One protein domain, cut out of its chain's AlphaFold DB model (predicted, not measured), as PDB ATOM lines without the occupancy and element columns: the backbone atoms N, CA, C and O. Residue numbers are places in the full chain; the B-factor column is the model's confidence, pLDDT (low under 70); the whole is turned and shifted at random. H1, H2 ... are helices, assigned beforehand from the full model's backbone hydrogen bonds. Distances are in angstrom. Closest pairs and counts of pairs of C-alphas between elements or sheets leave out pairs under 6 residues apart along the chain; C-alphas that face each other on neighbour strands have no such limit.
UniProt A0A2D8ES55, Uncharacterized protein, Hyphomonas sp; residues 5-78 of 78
ATOM      1  N   ASN A   5      38.186   6.721  -2.625       94.56
ATOM      2  CA  ASN A   5      38.143   5.260  -2.681       94.56
ATOM      3  C   ASN A   5      36.802   4.710  -3.198       94.56
ATOM      4  O   ASN A   5      36.716   3.524  -3.496       94.56
ATOM      5  N   LEU A   6      35.751   5.531  -3.328       94.88
ATOM      6  CA  LEU A   6      34.466   5.081  -3.886       94.88
ATOM      7  C   LEU A   6      34.598   4.594  -5.338       94.88
ATOM      8  O   LEU A   6      33.887   3.682  -5.755       94.88
ATOM      9  N   ASN A   7      35.556   5.151  -6.084       94.38
ATOM     10  CA  ASN A   7      35.825   4.777  -7.473       94.38
ATOM     11  C   ASN A   7      36.750   3.555  -7.609       94.38
ATOM     12  O   ASN A   7      37.082   3.171  -8.726       94.38
ATOM     13  N   GLU A   8      37.216   2.971  -6.503       95.88
ATOM     14  CA  GLU A   8      38.097   1.807  -6.550       95.88
ATOM     15  C   GLU A   8      37.329   0.569  -7.033       95.88
ATOM     16  O   GLU A   8      36.259   0.244  -6.513       95.88
ATOM     17  N   THR A   9      37.889  -0.134  -8.017       96.44
ATOM     18  CA  THR A   9      37.349  -1.402  -8.514       96.44
ATOM     19  C   THR A   9      37.639  -2.529  -7.523       96.44
ATOM     20  O   THR A   9      38.780  -2.752  -7.113       96.44
ATOM     21  N   LEU A  10      36.606  -3.281  -7.153       93.62
ATOM     22  CA  LEU A  10      36.703  -4.412  -6.241       93.62
ATOM     23  C   LEU A  10      37.286  -5.643  -6.945       93.62
ATOM     24  O   LEU A  10      36.744  -6.143  -7.930       93.62
ATOM     25  N   SER A  11      38.371  -6.183  -6.389       92.31
ATOM     26  CA  SER A  11      38.927  -7.476  -6.794       92.31
ATOM     27  C   SER A  11      38.123  -8.646  -6.210       92.31
ATOM     28  O   SER A  11      37.723  -8.610  -5.050       92.31
ATOM     29  N   ALA A  12      37.965  -9.737  -6.964       91.69
ATOM     30  CA  ALA A  12      37.381 -11.002  -6.489       91.69
ATOM     31  C   ALA A  12      38.457 -11.977  -5.952       91.69
ATOM     32  O   ALA A  12      38.497 -13.154  -6.295       91.69
ATOM     33  N   ASP A  13      39.394 -11.477  -5.139       94.94
ATOM     34  CA  ASP A  13      40.586 -12.229  -4.698       94.94
ATOM     35  C   ASP A  13      40.374 -13.114  -3.454       94.94
ATOM     36  O   ASP A  13      41.240 -13.913  -3.095       94.94
ATOM     37  N   THR A  14      39.214 -13.011  -2.802       96.25
ATOM     38  CA  THR A  14      38.823 -13.851  -1.660       96.25
ATOM     39  C   THR A  14      37.407 -14.378  -1.846       96.25
ATOM     40  O   THR A  14      36.609 -13.769  -2.552       96.25
ATOM     41  N   GLY A  15      37.055 -15.471  -1.160       97.50
ATOM     42  CA  GLY A  15      35.728 -16.083  -1.304       97.50
ATOM     43  C   GLY A  15      34.561 -15.151  -0.949       97.50
ATOM     44  O   GLY A  15      33.525 -15.200  -1.599       97.50
ATOM     45  N   LEU A  16      34.728 -14.269   0.045       95.94
ATOM     46  CA  LEU A  16      33.695 -13.280   0.372       95.94
ATOM     47  C   LEU A  16      33.602 -12.189  -0.697       95.94
ATOM     48  O   LEU A  16      32.502 -11.808  -1.083       95.94
ATOM     49  N   LYS A  17      34.746 -11.693  -1.181       95.31
ATOM     50  CA  LYS A  17      34.763 -10.669  -2.227       95.31
ATOM     51  C   LYS A  17      34.167 -11.188  -3.532       95.31
ATOM     52  O   LYS A  17      33.375 -10.478  -4.129       95.31
ATOM     53  N   ASP A  18      34.481 -12.419  -3.927       96.62
ATOM     54  CA  ASP A  18      33.889 -13.065  -5.104       96.62
ATOM     55  C   ASP A  18      32.361 -13.163  -4.985       96.62
ATOM     56  O   ASP A  18      31.640 -12.727  -5.880       96.62
ATOM     57  N   LEU A  19      31.852 -13.625  -3.835       96.56
ATOM     58  CA  LEU A  19      30.412 -13.671  -3.573       96.56
ATOM     59  C   LEU A  19      29.755 -12.290  -3.726       96.56
ATOM     60  O   LEU A  19      28.716 -12.168  -4.371       96.56
ATOM     61  N   VAL A  20      30.360 -11.260  -3.131       95.38
ATOM     62  CA  VAL A  20      29.836  -9.888  -3.149       95.38
ATOM     63  C   VAL A  20      29.875  -9.295  -4.559       95.38
ATOM     64  O   VAL A  20      28.862  -8.783  -5.025       95.38
ATOM     65  N   VAL A  21      31.011  -9.399  -5.254       95.81
ATOM     66  CA  VAL A  21      31.199  -8.883  -6.619       95.81
ATOM     67  C   VAL A  21      30.207  -9.531  -7.584       95.81
ATOM     68  O   VAL A  21      29.527  -8.817  -8.320       95.81
ATOM     69  N   ASN A  22      30.057 -10.858  -7.537       95.19
ATOM     70  CA  ASN A  22      29.118 -11.573  -8.403       95.19
ATOM     71  C   ASN A  22      27.666 -11.178  -8.109       95.19
ATOM     72  O   ASN A  22      26.909 -10.890  -9.035       95.19
ATOM     73  N   TYR A  23      27.288 -11.090  -6.831       96.31
ATOM     74  CA  TYR A  23      25.940 -10.683  -6.433       96.31
ATOM     75  C   TYR A  23      25.592  -9.265  -6.912       96.31
ATOM     76  O   TYR A  23      24.526  -9.046  -7.488       96.31
ATOM     77  N   ILE A  24      26.502  -8.303  -6.720       96.62
ATOM     78  CA  ILE A  24      26.320  -6.921  -7.191       96.62
ATOM     79  C   ILE A  24      26.245  -6.890  -8.721       96.62
ATOM     80  O   ILE A  24      25.373  -6.219  -9.276       96.62
ATOM     81  N   GLY A  25      27.113  -7.640  -9.405       95.81
ATOM     82  CA  GLY A  25      27.105  -7.749 -10.862       95.81
ATOM     83  C   GLY A  25      25.768  -8.254 -11.403       95.81
ATOM     84  O   GLY A  25      25.207  -7.649 -12.313       95.81
ATOM     85  N   GLU A  26      25.202  -9.306 -10.809       94.56
ATOM     86  CA  GLU A  26      23.868  -9.806 -11.165       94.56
ATOM     87  C   GLU A  26      22.770  -8.769 -10.883       94.56
ATOM     88  O   GLU A  26      21.885  -8.560 -11.718       94.56
ATOM     89  N   LYS A  27      22.841  -8.080  -9.736       95.31
ATOM     90  CA  LYS A  27      21.843  -7.084  -9.323       95.31
ATOM     91  C   LYS A  27      21.803  -5.865 -10.242       95.31
ATOM     92  O   LYS A  27      20.718  -5.367 -10.545       95.31
ATOM     93  N   LEU A  28      22.968  -5.400 -10.689       94.62
ATOM     94  CA  LEU A  28      23.137  -4.193 -11.506       94.62
ATOM     95  C   LEU A  28      23.196  -4.483 -13.015       94.62
ATOM     96  O   LEU A  28      23.572  -3.615 -13.798       94.62
ATOM     97  N   ALA A  29      22.782  -5.684 -13.432       90.88
ATOM     98  CA  ALA A  29      22.707  -6.111 -14.832       90.88
ATOM     99  C   ALA A  29      24.059  -6.158 -15.579       90.88
ATOM    100  O   ALA A  29      24.127  -5.876 -16.775       90.88
ATOM    101  N   GLY A  30      25.113  -6.597 -14.891       78.50
ATOM    102  CA  GLY A  30      26.391  -7.004 -15.481       78.50
ATOM    103  C   GLY A  30      27.306  -5.866 -15.950       78.50
ATOM    104  O   GLY A  30      27.751  -5.912 -17.099       78.50
ATOM    105  N   PRO A  31      27.602  -4.852 -15.116       82.50
ATOM    106  CA  PRO A  31      28.678  -3.901 -15.404       82.50
ATOM    107  C   PRO A  31      30.033  -4.621 -15.545       82.50
ATOM    108  O   PRO A  31      30.258  -5.669 -14.942       82.50
ATOM    109  N   GLU A  32      30.935  -4.050 -16.347       81.31
ATOM    110  CA  GLU A  32      32.260  -4.633 -16.623       81.31
ATOM    111  C   GLU A  32      33.164  -4.641 -15.381       81.31
ATOM    112  O   GLU A  32      33.911  -5.591 -15.157       81.31
ATOM    113  N   GLU A  33      33.041  -3.614 -14.540       92.94
ATOM    114  CA  GLU A  33      33.764  -3.473 -13.280       92.94
ATOM    115  C   GLU A  33      32.794  -3.113 -12.153       92.94
ATOM    116  O   GLU A  33      31.875  -2.315 -12.341       92.94
ATOM    117  N   ILE A  34      33.010  -3.700 -10.975       95.75
ATOM    118  CA  ILE A  34      32.255  -3.386  -9.759       95.75
ATOM    119  C   ILE A  34      33.102  -2.464  -8.895       95.75
ATOM    120  O   ILE A  34      34.190  -2.853  -8.477       95.75
ATOM    121  N   THR A  35      32.607  -1.264  -8.602       96.62
ATOM    122  CA  THR A  35      33.296  -0.305  -7.731       96.62
ATOM    123  C   THR A  35      32.829  -0.408  -6.280       96.62
ATOM    124  O   THR A  35      31.791  -1.006  -5.975       96.62
ATOM    125  N   VAL A  36      33.585   0.202  -5.364       96.50
ATOM    126  CA  VAL A  36      33.176   0.362  -3.960       96.50
ATOM    127  C   VAL A  36      31.833   1.092  -3.861       96.50
ATOM    128  O   VAL A  36      30.988   0.678  -3.072       96.50
ATOM    129  N   ASP A  37      31.603   2.126  -4.673       96.25
ATOM    130  CA  ASP A  37      30.339   2.876  -4.687       96.25
ATOM    131  C   ASP A  37      29.129   1.982  -5.005       96.25
ATOM    132  O   ASP A  37      28.144   1.977  -4.271       96.25
ATOM    133  N   MET A  38      29.247   1.121  -6.021       96.56
ATOM    134  CA  MET A  38      28.197   0.158  -6.380       96.56
ATOM    135  C   MET A  38      27.915  -0.835  -5.246       96.56
ATOM    136  O   MET A  38      26.768  -1.220  -5.014       96.56
ATOM    137  N   ALA A  39      28.952  -1.245  -4.508       96.44
ATOM    138  CA  ALA A  39      28.771  -2.078  -3.325       96.44
ATOM    139  C   ALA A  39      28.039  -1.325  -2.210       96.44
ATOM    140  O   ALA A  39      27.126  -1.885  -1.606       96.44
ATOM    141  N   VAL A  40      28.392  -0.062  -1.960       96.19
ATOM    142  CA  VAL A  40      27.688   0.783  -0.986       96.19
ATOM    143  C   VAL A  40      26.221   0.953  -1.380       96.19
ATOM    144  O   VAL A  40      25.361   0.791  -0.518       96.19
ATOM    145  N   GLU A  41      25.918   1.197  -2.657       95.94
ATOM    146  CA  GLU A  41      24.545   1.315  -3.164       95.94
ATOM    147  C   GLU A  41      23.726   0.045  -2.884       95.94
ATOM    148  O   GLU A  41      22.650   0.111  -2.283       95.94
ATOM    149  N   VAL A  42      24.250  -1.129  -3.256       97.12
ATOM    150  CA  VAL A  42      23.546  -2.406  -3.059       97.12
ATOM    151  C   VAL A  42      23.399  -2.745  -1.574       97.12
ATOM    152  O   VAL A  42      22.316  -3.140  -1.140       97.12
ATOM    153  N   PHE A  43      24.442  -2.552  -0.762       97.19
ATOM    154  CA  PHE A  43      24.365  -2.808   0.680       97.19
ATOM    155  C   PHE A  43      23.424  -1.832   1.388       97.19
ATOM    156  O   PHE A  43      22.711  -2.240   2.301       97.19
ATOM    157  N   ALA A  44      23.365  -0.570   0.966       97.06
ATOM    158  CA  ALA A  44      22.409   0.392   1.506       97.06
ATOM    159  C   ALA A  44      20.961  -0.001   1.183       97.06
ATOM    160  O   ALA A  44      20.071   0.206   2.007       97.06
ATOM    161  N   ALA A  45      20.718  -0.578   0.003       97.31
ATOM    162  CA  ALA A  45      19.389  -1.016  -0.406       97.31
ATOM    163  C   ALA A  45      18.947  -2.329   0.263       97.31
ATOM    164  O   ALA A  45      17.768  -2.477   0.584       97.31
ATOM    165  N   GLU A  46      19.865  -3.283   0.459       97.62
ATOM    166  CA  GLU A  46      19.513  -4.664   0.831       97.62
ATOM    167  C   GLU A  46      20.018  -5.121   2.199       97.62
ATOM    168  O   GLU A  46      19.489  -6.089   2.741       97.62
ATOM    169  N   PHE A  47      20.999  -4.428   2.778       97.56
ATOM    170  CA  PHE A  47      21.492  -4.703   4.127       97.56
ATOM    171  C   PHE A  47      21.708  -3.415   4.954       97.56
ATOM    172  O   PHE A  47      22.789  -3.205   5.527       97.56
ATOM    173  N   PRO A  48      20.698  -2.521   5.018       97.44
ATOM    174  CA  PRO A  48      20.841  -1.191   5.606       97.44
ATOM    175  C   PRO A  48      21.213  -1.226   7.088       97.44
ATOM    176  O   PRO A  48      22.008  -0.408   7.533       97.44
ATOM    177  N   GLU A  49      20.687  -2.169   7.867       98.12
ATOM    178  CA  GLU A  49      20.964  -2.280   9.299       98.12
ATOM    179  C   GLU A  49      22.440  -2.572   9.593       98.12
ATOM    180  O   GLU A  49      22.981  -2.064  10.575       98.12
ATOM    181  N   PHE A  50      23.112  -3.336   8.726       97.00
ATOM    182  CA  PHE A  50      24.540  -3.601   8.859       97.00
ATOM    183  C   PHE A  50      25.358  -2.368   8.482       97.00
ATOM    184  O   PHE A  50      26.238  -1.961   9.241       97.00
ATOM    185  N   LEU A  51      25.048  -1.749   7.337       96.56
ATOM    186  CA  LEU A  51      25.773  -0.568   6.872       96.56
ATOM    187  C   LEU A  51      25.619   0.612   7.847       96.56
ATOM    188  O   LEU A  51      26.605   1.279   8.161       96.56
ATOM    189  N   LEU A  52      24.410   0.830   8.376       97.06
ATOM    190  CA  LEU A  52      24.130   1.860   9.378       97.06
ATOM    191  C   LEU A  52      24.868   1.591  10.688       97.06
ATOM    192  O   LEU A  52      25.527   2.498  11.187       97.06
ATOM    193  N   ALA A  53      24.847   0.358  11.205       98.25
ATOM    194  CA  ALA A  53      25.568   0.027  12.434       98.25
ATOM    195  C   ALA A  53      27.081   0.285  12.303       98.25
ATOM    196  O   ALA A  53      27.703   0.826  13.216       98.25
ATOM    197  N   VAL A  54      27.679  -0.052  11.152       97.25
ATOM    198  CA  VAL A  54      29.095   0.242  10.868       97.25
ATOM    199  C   VAL A  54      29.352   1.752  10.813       97.25
ATOM    200  O   VAL A  54      30.362   2.220  11.342       97.25
ATOM    201  N   ALA A  55      28.467   2.525  10.180       96.19
ATOM    202  CA  ALA A  55      28.604   3.977  10.073       96.19
ATOM    203  C   ALA A  55      28.469   4.682  11.433       96.19
ATOM    204  O   ALA A  55      29.308   5.517  11.775       96.19
ATOM    205  N   GLU A  56      27.454   4.328  12.222       97.88
ATOM    206  CA  GLU A  56      27.182   4.914  13.540       97.88
ATOM    207  C   GLU A  56      28.311   4.632  14.533       97.88
ATOM    208  O   GLU A  56      28.792   5.547  15.203       97.88
ATOM    209  N   GLU A  57      28.792   3.391  14.583       98.00
ATOM    210  CA  GLU A  57      29.887   3.003  15.471       98.00
ATOM    211  C   GLU A  57      31.195   3.723  15.100       98.00
ATOM    212  O   GLU A  57      31.904   4.223  15.974       98.00
ATOM    213  N   ASN A  58      31.507   3.844  13.802       96.75
ATOM    214  CA  ASN A  58      32.667   4.618  13.349       96.75
ATOM    215  C   ASN A  58      32.536   6.108  13.688       96.75
ATOM    216  O   ASN A  58      33.519   6.735  14.085       96.75
ATOM    217  N   PHE A  59      31.332   6.673  13.565       96.88
ATOM    218  CA  PHE A  59      31.064   8.059  13.936       96.88
ATOM    219  C   PHE A  59      31.300   8.284  15.432       96.88
ATOM    220  O   PHE A  59      32.084   9.160  15.791       96.88
ATOM    221  N   LEU A  60      30.702   7.461  16.304       97.75
ATOM    222  CA  LEU A  60      30.869   7.570  17.759       97.75
ATOM    223  C   LEU A  60      32.338   7.443  18.180       97.75
ATOM    224  O   LEU A  60      32.830   8.294  18.922       97.75
ATOM    225  N   ARG A  61      33.072   6.463  17.639       97.69
ATOM    226  CA  ARG A  61      34.510   6.297  17.918       97.69
ATOM    227  C   ARG A  61      35.337   7.506  17.499       97.69
ATOM    228  O   ARG A  61      36.268   7.879  18.206       97.69
ATOM    229  N   GLY A  62      34.991   8.142  16.380       97.00
ATOM    230  CA  GLY A  62      35.636   9.382  15.951       97.00
ATOM    231  C   GLY A  62      35.477  10.510  16.977       97.00
ATOM    232  O   GLY A  62      36.442  11.216  17.267       97.00
ATOM    233  N   TYR A  63      34.289  10.649  17.577       96.88
ATOM    234  CA  TYR A  63      34.060  11.613  18.662       96.88
ATOM    235  C   TYR A  63      34.827  11.257  19.933       96.88
ATOM    236  O   TYR A  63      35.443  12.137  20.533       96.88
ATOM    237  N   GLU A  64      34.806   9.989  20.341       97.31
ATOM    238  CA  GLU A  64      35.556   9.524  21.513       97.31
ATOM    239  C   GLU A  64      37.055   9.794  21.356       97.31
ATOM    240  O   GLU A  64      37.686  10.321  22.272       97.31
ATOM    241  N   GLN A  65      37.610   9.508  20.175       97.38
ATOM    242  CA  GLN A  65      39.005   9.792  19.861       97.38
ATOM    243  C   GLN A  65      39.301  11.293  19.927       97.38
ATOM    244  O   GLN A  65      40.268  11.691  20.571       97.38
ATOM    245  N   ALA A  66      38.451  12.138  19.337       97.00
ATOM    246  CA  ALA A  66      38.641  13.586  19.383       97.00
ATOM    247  C   ALA A  66      38.637  14.136  20.823       97.00
ATOM    248  O   ALA A  66      39.450  14.997  21.158       97.00
ATOM    249  N   LEU A  67      37.752  13.632  21.693       96.44
ATOM    250  CA  LEU A  67      37.727  14.014  23.110       96.44
ATOM    251  C   LEU A  67      38.991  13.549  23.845       96.44
ATOM    252  O   LEU A  67      39.590  14.326  24.589       96.44
ATOM    253  N   ALA A  68      39.427  12.311  23.603       96.06
ATOM    254  CA  ALA A  68      40.651  11.772  24.189       96.06
ATOM    255  C   ALA A  68      41.905  12.552  23.749       96.06
ATOM    256  O   ALA A  68      42.804  12.787  24.564       96.06
ATOM    257  N   ASP A  69      41.953  12.994  22.490       95.69
ATOM    258  CA  ASP A  69      43.037  13.817  21.957       95.69
ATOM    259  C   ASP A  69      43.093  15.177  22.670       95.69
ATOM    260  O   ASP A  69      44.164  15.585  23.122       95.69
ATOM    261  N   VAL A  70      41.946  15.842  22.870       95.69
ATOM    262  CA  VAL A  70      41.867  17.108  23.624       95.69
ATOM    263  C   VAL A  70      42.359  16.929  25.060       95.69
ATOM    264  O   VAL A  70      43.237  17.674  25.499       95.69
ATOM    265  N   GLU A  71      41.868  15.916  25.781       93.75
ATOM    266  CA  GLU A  71      42.324  15.643  27.151       93.75
ATOM    267  C   GLU A  71      43.831  15.364  27.223       93.75
ATOM    268  O   GLU A  71      44.504  15.737  28.189       93.75
ATOM    269  N   THR A  72      44.370  14.669  26.221       94.12
ATOM    270  CA  THR A  72      45.800  14.356  26.149       94.12
ATOM    271  C   THR A  72      46.615  15.623  25.915       94.12
ATOM    272  O   THR A  72      47.624  15.827  26.593       94.12
ATOM    273  N   MET A  73      46.164  16.505  25.018       90.81
ATOM    274  CA  MET A  73      46.805  17.798  24.772       90.81
ATOM    275  C   MET A  73      46.776  18.700  26.010       90.81
ATOM    276  O   MET A  73      47.775  19.352  26.307       90.81
ATOM    277  N   GLU A  74      45.676  18.727  26.764       90.94
ATOM    278  CA  GLU A  74      45.600  19.484  28.020       90.94
ATOM    279  C   GLU A  74      46.599  18.965  29.058       90.94
ATOM    280  O   GLU A  74      47.315  19.756  29.665       90.94
ATOM    281  N   LYS A  75      46.715  17.640  29.218       87.69
ATOM    282  CA  LYS A  75      47.663  17.017  30.161       87.69
ATOM    283  C   LYS A  75      49.130  17.215  29.766       87.69
ATOM    284  O   LYS A  75      49.984  17.208  30.643       87.69
ATOM    285  N   GLN A  76      49.431  17.359  28.473       81.44
ATOM    286  CA  GLN A  76      50.791  17.587  27.962       81.44
ATOM    287  C   GLN A  76      51.221  19.063  27.982       81.44
ATOM    288  O   GLN A  76      52.417  19.341  27.939       81.44
ATOM    289  N   ASN A  77      50.269  19.999  28.041       63.94
ATOM    290  CA  ASN A  77      50.527  21.441  28.116       63.94
ATOM    291  C   ASN A  77      50.609  21.976  29.566       63.94
ATOM    292  O   ASN A  77      50.574  23.195  29.763       63.94
ATOM    293  N   VAL A  78      50.724  21.085  30.562       52.91
ATOM    294  CA  VAL A  78      50.954  21.384  31.990       52.91
ATOM    295  C   VAL A  78      52.315  20.858  32.429       52.91
ATOM    296  O   VAL A  78      52.657  19.716  32.053       52.91
TER     297      VAL A  78
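This is residues 5 to 78 of the 78 residues of an uncharacterized protein of Hyphomonas sp (UniProt A0A2D8ES55). A small, compact head with one long, straight helical arm: in the head H1 and H2 cross at nearly a right angle, and from the far end of H2 the chain turns a sharp corner into H3, whose residues 53 to 76 stick out free of the head. The C-alphas span 60 by 23 by 21 A along their three main axes, and the arm makes the length. You have 74 printed residues with three named helices, H1, H2 and H3 in that order along the chain, and no named strand; the class is all helix. The whole is extended, with a radius of gyration of the C-alphas of 18.3 A.

Start at C-alpha 5, at (38.143, 5.260, -2.681); residues 5 to 14 hold no named helix. Find C-alpha 15 at (35.728, -16.083, -1.304); there H1 begins, residues 15 to 27, 18.4 A from first to last C-alpha. After residues 28 to 35 look for C-alpha 36 at (33.176, 0.362, -3.960), where H2 begins; it takes residues 36 to 46 and measures 15.3 A. Step over Phe 47 and you come to H3, residues 48 to 76, the longest helix at 41.8 A, which ends at C-alpha 76 at (50.791, 17.587, 27.962).

Look first at H1 and H2, which touch, H1 with residues 20 to 24 alone. Their closest C-alphas are those of Ile 24 and Ala 39, 6.7 A apart. Their lines are about perpendicular, at 74 degrees. Go on to H2 and H3, which are close but not clearly touching; their closest C-alphas, those of Ala 44 and Leu 51, are 6.4 A apart. These two run opposite ways at a steep tilt of 61 degrees. H1 and H3 are apart. On the backbone of H1, H2 and H3 you will find every O i to N i+4 pair within hydrogen-bond range.

The two C-alphas farthest apart are those of Ala 29 and Val 78, at 61.2 A. Residues 53 to 78, of which 53 to 76 belong to H3, stand free; without them the body has 48 residues, spans 26 by 22 by 20 A and has a radius of gyration of 10.2 A. The printed part has no cut, and it ends at Val 78, the chain's last residue. The link from H2 to H3 is tight, that from H1 to H2 is short, and no link is long. The mean pLDDT of the printed part is 94.0; look to residues 77 to 78 for the two printed residues under 70, where the model's confidence is low.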